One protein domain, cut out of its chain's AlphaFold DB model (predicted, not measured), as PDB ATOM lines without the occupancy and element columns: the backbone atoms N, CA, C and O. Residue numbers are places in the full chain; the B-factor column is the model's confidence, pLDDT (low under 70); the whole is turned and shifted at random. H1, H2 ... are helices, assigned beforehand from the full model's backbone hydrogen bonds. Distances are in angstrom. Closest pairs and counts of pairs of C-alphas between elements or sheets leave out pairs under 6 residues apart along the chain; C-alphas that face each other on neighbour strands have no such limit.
ATOM      1  N   ALA A   2     -21.962  -0.067  26.526       60.84
ATOM      2  CA  ALA A   2     -20.686  -0.797  26.371       60.84
ATOM      3  C   ALA A   2     -20.330  -1.152  24.907       60.84
ATOM      4  O   ALA A   2     -19.170  -1.068  24.530       60.84
ATOM      5  N   ILE A   3     -21.331  -1.493  24.083       69.06
ATOM      6  CA  ILE A   3     -21.168  -1.774  22.640       69.06
ATOM      7  C   ILE A   3     -20.579  -0.567  21.891       69.06
ATOM      8  O   ILE A   3     -19.580  -0.712  21.204       69.06
ATOM      9  N   ASP A   4     -21.097   0.634  22.156       83.44
ATOM     10  CA  ASP A   4     -20.619   1.888  21.552       83.44
ATOM     11  C   ASP A   4     -19.151   2.211  21.902       83.44
ATOM     12  O   ASP A   4     -18.387   2.679  21.064       83.44
ATOM     13  N   LEU A   5     -18.707   1.905  23.128       84.12
ATOM     14  CA  LEU A   5     -17.303   2.084  23.513       84.12
ATOM     15  C   LEU A   5     -16.383   1.095  22.784       84.12
ATOM     16  O   LEU A   5     -15.305   1.477  22.335       84.12
ATOM     17  N   VAL A   6     -16.800  -0.168  22.675       87.38
ATOM     18  CA  VAL A   6     -16.029  -1.213  21.985       87.38
ATOM     19  C   VAL A   6     -15.915  -0.906  20.493       87.38
ATOM     20  O   VAL A   6     -14.824  -1.037  19.938       87.38
ATOM     21  N   ASP A   7     -16.995  -0.442  19.869       92.00
ATOM     22  CA  ASP A   7     -17.003  -0.058  18.457       92.00
ATOM     23  C   ASP A   7     -16.102   1.161  18.212       92.00
ATOM     24  O   ASP A   7     -15.241   1.128  17.335       92.00
ATOM     25  N   ARG A   8     -16.158   2.182  19.077       86.75
ATOM     26  CA  ARG A   8     -15.255   3.345  19.000       86.75
ATOM     27  C   ARG A   8     -13.779   2.985  19.162       86.75
ATOM     28  O   ARG A   8     -12.935   3.580  18.492       86.75
ATOM     29  N   ILE A   9     -13.452   2.047  20.052       86.69
ATOM     30  CA  ILE A   9     -12.076   1.557  20.218       86.69
ATOM     31  C   ILE A   9     -11.636   0.813  18.957       86.69
ATOM     32  O   ILE A   9     -10.533   1.043  18.469       86.69
ATOM     33  N   ARG A  10     -12.498  -0.043  18.398       87.88
ATOM     34  CA  ARG A  10     -12.202  -0.777  17.164       87.88
ATOM     35  C   ARG A  10     -11.943   0.174  15.994       87.88
ATOM     36  O   ARG A  10     -10.945   0.004  15.304       87.88
ATOM     37  N   ASP A  11     -12.768   1.204  15.829       91.19
ATOM     38  CA  ASP A  11     -12.602   2.214  14.777       91.19
ATOM     39  C   ASP A  11     -11.336   3.061  14.956       91.19
ATOM     40  O   ASP A  11     -10.750   3.534  13.983       91.19
ATOM     41  N   ALA A  12     -10.915   3.306  16.199       80.31
ATOM     42  CA  ALA A  12      -9.651   3.981  16.478       80.31
ATOM     43  C   ALA A  12      -8.450   3.091  16.118       80.31
ATOM     44  O   ALA A  12      -7.520   3.561  15.471       80.31
ATOM     45  N   VAL A  13      -8.498   1.800  16.468       75.19
ATOM     46  CA  VAL A  13      -7.441   0.831  16.136       75.19
ATOM     47  C   VAL A  13      -7.307   0.647  14.624       75.19
ATOM     48  O   VAL A  13      -6.190   0.645  14.116       75.19
ATOM     49  N   LEU A  14      -8.424   0.523  13.900       83.69
ATOM     50  CA  LEU A  14      -8.407   0.389  12.439       83.69
ATOM     51  C   LEU A  14      -7.798   1.623  11.767       83.69
ATOM     52  O   LEU A  14      -6.905   1.477  10.937       83.69
ATOM     53  N   ARG A  15      -8.190   2.830  12.193       81.38
ATOM     54  CA  ARG A  15      -7.565   4.068  11.702       81.38
ATOM     55  C   ARG A  15      -6.075   4.117  11.988       81.38
ATOM     56  O   ARG A  15      -5.308   4.460  11.102       81.38
ATOM     57  N   GLN A  16      -5.649   3.715  13.182       72.69
ATOM     58  CA  GLN A  16      -4.228   3.707  13.515       72.69
ATOM     59  C   GLN A  16      -3.440   2.703  12.657       72.69
ATOM     60  O   GLN A  16      -2.297   2.967  12.299       72.69
ATOM     61  N   GLN A  17      -4.041   1.572  12.273       73.94
ATOM     62  CA  GLN A  17      -3.426   0.624  11.337       73.94
ATOM     63  C   GLN A  17      -3.334   1.182   9.908       73.94
ATOM     64  O   GLN A  17      -2.313   0.995   9.245       73.94
ATOM     65  N   GLU A  18      -4.370   1.880   9.438       79.31
ATOM     66  CA  GLU A  18      -4.376   2.567   8.138       79.31
ATOM     67  C   GLU A  18      -3.343   3.705   8.094       79.31
ATOM     68  O   GLU A  18      -2.578   3.835   7.133       79.31
ATOM     69  N   GLU A  19      -3.262   4.490   9.167       72.38
ATOM     70  CA  GLU A  19      -2.249   5.529   9.359       72.38
ATOM     71  C   GLU A  19      -0.845   4.920   9.407       72.38
ATOM     72  O   GLU A  19       0.057   5.402   8.736       72.38
ATOM     73  N   TRP A  20      -0.641   3.802  10.108       65.88
ATOM     74  CA  TRP A  20       0.668   3.149  10.178       65.88
ATOM     75  C   TRP A  20       1.167   2.659   8.811       65.88
ATOM     76  O   TRP A  20       2.344   2.815   8.484       65.88
ATOM     77  N   MET A  21       0.267   2.119   7.985       64.00
ATOM     78  CA  MET A  21       0.579   1.703   6.613       64.00
ATOM     79  C   MET A  21       0.944   2.883   5.705       64.00
ATOM     80  O   MET A  21       1.806   2.746   4.841       64.00
ATOM     81  N   THR A  22       0.303   4.038   5.893       67.88
ATOM     82  CA  THR A  22       0.573   5.255   5.108       67.88
ATOM     83  C   THR A  22       1.774   6.047   5.631       67.88
ATOM     84  O   THR A  22       2.435   6.738   4.858       67.88
ATOM     85  N   ASN A  23       2.121   5.874   6.907       68.31
ATOM     86  CA  ASN A  23       3.244   6.521   7.586       68.31
ATOM     87  C   ASN A  23       4.530   5.673   7.577       68.31
ATOM     88  O   ASN A  23       5.487   6.005   8.286       68.31
ATOM     89  N   TYR A  24       4.563   4.578   6.807       76.12
ATOM     90  CA  TYR A  24       5.767   3.786   6.579       76.12
ATOM     91  C   TYR A  24       6.567   4.363   5.414       76.12
ATOM     92  O   TYR A  24       6.256   4.151   4.242       76.12
ATOM     93  N   LEU A  25       7.629   5.085   5.746       78.81
ATOM     94  CA  LEU A  25       8.435   5.811   4.777       78.81
ATOM     95  C   LEU A  25       9.803   5.156   4.640       78.81
ATOM     96  O   LEU A  25      10.479   4.851   5.622       78.81
ATOM     97  N   THR A  26      10.226   4.935   3.401       79.19
ATOM     98  CA  THR A  26      11.553   4.370   3.088       79.19
ATOM     99  C   THR A  26      12.549   5.436   2.624       79.19
ATOM    100  O   THR A  26      13.745   5.164   2.532       79.19
ATOM    101  N   CYS A  27      12.055   6.651   2.381       80.12
ATOM    102  CA  CYS A  27      12.752   7.794   1.806       80.12
ATOM    103  C   CYS A  27      12.692   8.988   2.780       80.12
ATOM    104  O   CYS A  27      11.675   9.191   3.449       80.12
ATOM    105  N   ILE A  28      13.776   9.765   2.899       79.31
ATOM    106  CA  ILE A  28      13.820  10.929   3.809       79.31
ATOM    107  C   ILE A  28      13.073  12.121   3.202       79.31
ATOM    108  O   ILE A  28      12.490  12.921   3.933       79.31
ATOM    109  N   GLU A  29      13.081  12.238   1.883       83.19
ATOM    110  CA  GLU A  29      12.373  13.254   1.118       83.19
ATOM    111  C   GLU A  29      10.871  13.172   1.398       83.19
ATOM    112  O   GLU A  29      10.300  14.153   1.869       83.19
ATOM    113  N   ASP A  30      10.280  11.981   1.265       83.69
ATOM    114  CA  ASP A  30       8.863  11.734   1.558       83.69
ATOM    115  C   ASP A  30       8.517  12.072   3.018       83.69
ATOM    116  O   ASP A  30       7.434  12.566   3.325       83.69
ATOM    117  N   ASN A  31       9.449  11.843   3.952       83.50
ATOM    118  CA  ASN A  31       9.264  12.209   5.356       83.50
ATOM    119  C   ASN A  31       9.250  13.719   5.569       83.50
ATOM    120  O   ASN A  31       8.404  14.231   6.305       83.50
ATOM    121  N   ARG A  32      10.166  14.439   4.922       85.50
ATOM    122  CA  ARG A  32      10.209  15.901   4.982       85.50
ATOM    123  C   ARG A  32       8.980  16.516   4.331       85.50
ATOM    124  O   ARG A  32       8.424  17.451   4.904       85.50
ATOM    125  N   GLU A  33       8.558  15.988   3.187       87.00
ATOM    126  CA  GLU A  33       7.329  16.391   2.500       87.00
ATOM    127  C   GLU A  33       6.122  16.148   3.404       87.00
ATOM    128  O   GLU A  33       5.376  17.079   3.681       87.00
ATOM    129  N   PHE A  34       5.993  14.956   3.994       83.56
ATOM    130  CA  PHE A  34       4.909  14.656   4.928       83.56
ATOM    131  C   PHE A  34       4.861  15.640   6.105       83.56
ATOM    132  O   PHE A  34       3.806  16.196   6.400       83.56
ATOM    133  N   ILE A  35       5.990  15.889   6.774       85.81
ATOM    134  CA  ILE A  35       6.037  16.806   7.923       85.81
ATOM    135  C   ILE A  35       5.663  18.232   7.500       85.81
ATOM    136  O   ILE A  35       4.902  18.896   8.205       85.81
ATOM    137  N   THR A  36       6.184  18.690   6.361       87.94
ATOM    138  CA  THR A  36       5.981  20.059   5.868       87.94
ATOM    139  C   THR A  36       4.548  20.264   5.384       87.94
ATOM    140  O   THR A  36       3.879  21.200   5.816       87.94
ATOM    141  N   ASP A  37       4.049  19.359   4.546       86.38
ATOM    142  CA  ASP A  37       2.779  19.525   3.841       86.38
ATOM    143  C   ASP A  37       1.586  19.116   4.697       86.38
ATOM    144  O   ASP A  37       0.513  19.717   4.610       86.38
ATOM    145  N   ARG A  38       1.743  18.085   5.537       82.31
ATOM    146  CA  ARG A  38       0.648  17.579   6.376       82.31
ATOM    147  C   ARG A  38       0.606  18.210   7.755       82.31
ATOM    148  O   ARG A  38      -0.443  18.127   8.381       82.31
ATOM    149  N   THR A  39       1.697  18.840   8.208       83.62
ATOM    150  CA  THR A  39       1.806  19.483   9.532       83.62
ATOM    151  C   THR A  39       1.142  18.625  10.627       83.62
ATOM    152  O   THR A  39       0.125  19.022  11.204       83.62
ATOM    153  N   PRO A  40       1.639  17.394  10.854       82.06
ATOM    154  CA  PRO A  40       0.934  16.407  11.661       82.06
ATOM    155  C   PRO A  40       0.708  16.897  13.095       82.06
ATOM    156  O   PRO A  40       1.565  17.540  13.705       82.06
ATOM    157  N   THR A  41      -0.460  16.574  13.650       83.69
ATOM    158  CA  THR A  41      -0.790  16.890  15.043       83.69
ATOM    159  C   THR A  41       0.056  16.071  16.015       83.69
ATOM    160  O   THR A  41       0.598  15.019  15.675       83.69
ATOM    161  N   ALA A  42       0.138  16.526  17.267       83.12
ATOM    162  CA  ALA A  42       0.795  15.762  18.322       83.12
ATOM    163  C   ALA A  42       0.209  14.339  18.430       83.12
ATOM    164  O   ALA A  42      -1.009  14.166  18.390       83.12
ATOM    165  N   GLY A  43       1.081  13.339  18.581       78.25
ATOM    166  CA  GLY A  43       0.698  11.927  18.698       78.25
ATOM    167  C   GLY A  43       0.683  11.138  17.384       78.25
ATOM    168  O   GLY A  43       0.474   9.932  17.433       78.25
ATOM    169  N   VAL A  44       0.936  11.772  16.233       78.94
ATOM    170  CA  VAL A  44       1.146  11.048  14.968       78.94
ATOM    171  C   VAL A  44       2.477  10.298  15.020       78.94
ATOM    172  O   VAL A  44       3.535  10.899  15.210       78.94
ATOM    173  N   GLU A  45       2.420   8.983  14.829       80.56
ATOM    174  CA  GLU A  45       3.599   8.122  14.751       80.56
ATOM    175  C   GLU A  45       4.046   7.956  13.295       80.56
ATOM    176  O   GLU A  45       3.261   7.585  12.420       80.56
ATOM    177  N   LEU A  46       5.332   8.215  13.045       79.25
ATOM    178  CA  LEU A  46       5.979   8.008  11.752       79.25
ATOM    179  C   LEU A  46       6.972   6.858  11.866       79.25
ATOM    180  O   LEU A  46       7.793   6.831  12.783       79.25
ATOM    181  N   THR A  47       6.920   5.923  10.919       83.25
ATOM    182  CA  THR A  47       7.862   4.803  10.863       83.25
ATOM    183  C   THR A  47       8.792   4.991   9.673       83.25
ATOM    184  O   THR A  47       8.352   5.009   8.528       83.25
ATOM    185  N   LEU A  48      10.093   5.107   9.940       83.06
ATOM    186  CA  LEU A  48      11.116   5.258   8.906       83.06
ATOM    187  C   LEU A  48      11.919   3.969   8.755       83.06
ATOM    188  O   LEU A  48      12.511   3.479   9.718       83.06
ATOM    189  N   LYS A  49      11.989   3.442   7.531       83.56
ATOM    190  CA  LYS A  49      12.915   2.366   7.181       83.56
ATOM    191  C   LYS A  49      14.255   2.970   6.785       83.56
ATOM    192  O   LYS A  49      14.416   3.500   5.688       83.56
TER     193      LYS A  49
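AT A GLANCE: This is residues 2 to 49 of the 97 residues of an uncharacterized protein of Phytophthora palmivora var. palmivora (UniProt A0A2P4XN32). A long helix, H1, sticks out as an arm with its residues 2 to 15, and beyond its far end the shorter H2 and the last residues make a small open loop. After H2 the chain folds back, and residues 47 to 48 pair with residues 24 to 25 of the link between the helices. The 48 printed residues hold two named helices, H1 then H2, and no named strand; the class is all helix. The whole is loose, with a radius of gyration of the C-alphas of 13.5 A, and spans 44 by 19 by 12 A, the length made largely by H1.

IN THESE COORDINATES: H1, residues 2 to 22, begins at C-alpha 2 at (-20.686, -0.797, 26.371) and is 30.7 A long. H2, residues 28 to 38, is 15.0 A long and ends at C-alpha 38 at (0.648, 17.579, 6.376).

HOW THE PARTS SIT: H1 and H2 are apart, joined by a tight link of 5 residues. Residues 24 to 25 and 47 to 48 form a short parallel pairing. In H1 and H2 every O i to N i+4 pair is within hydrogen-bond range.

THE WHOLE: The C-alphas farthest apart, of Ala 2 and Glu 29, are 43.9 A apart. The printed part has no cut. Residues 2 to 3 and 20 to 23 have pLDDT under 70.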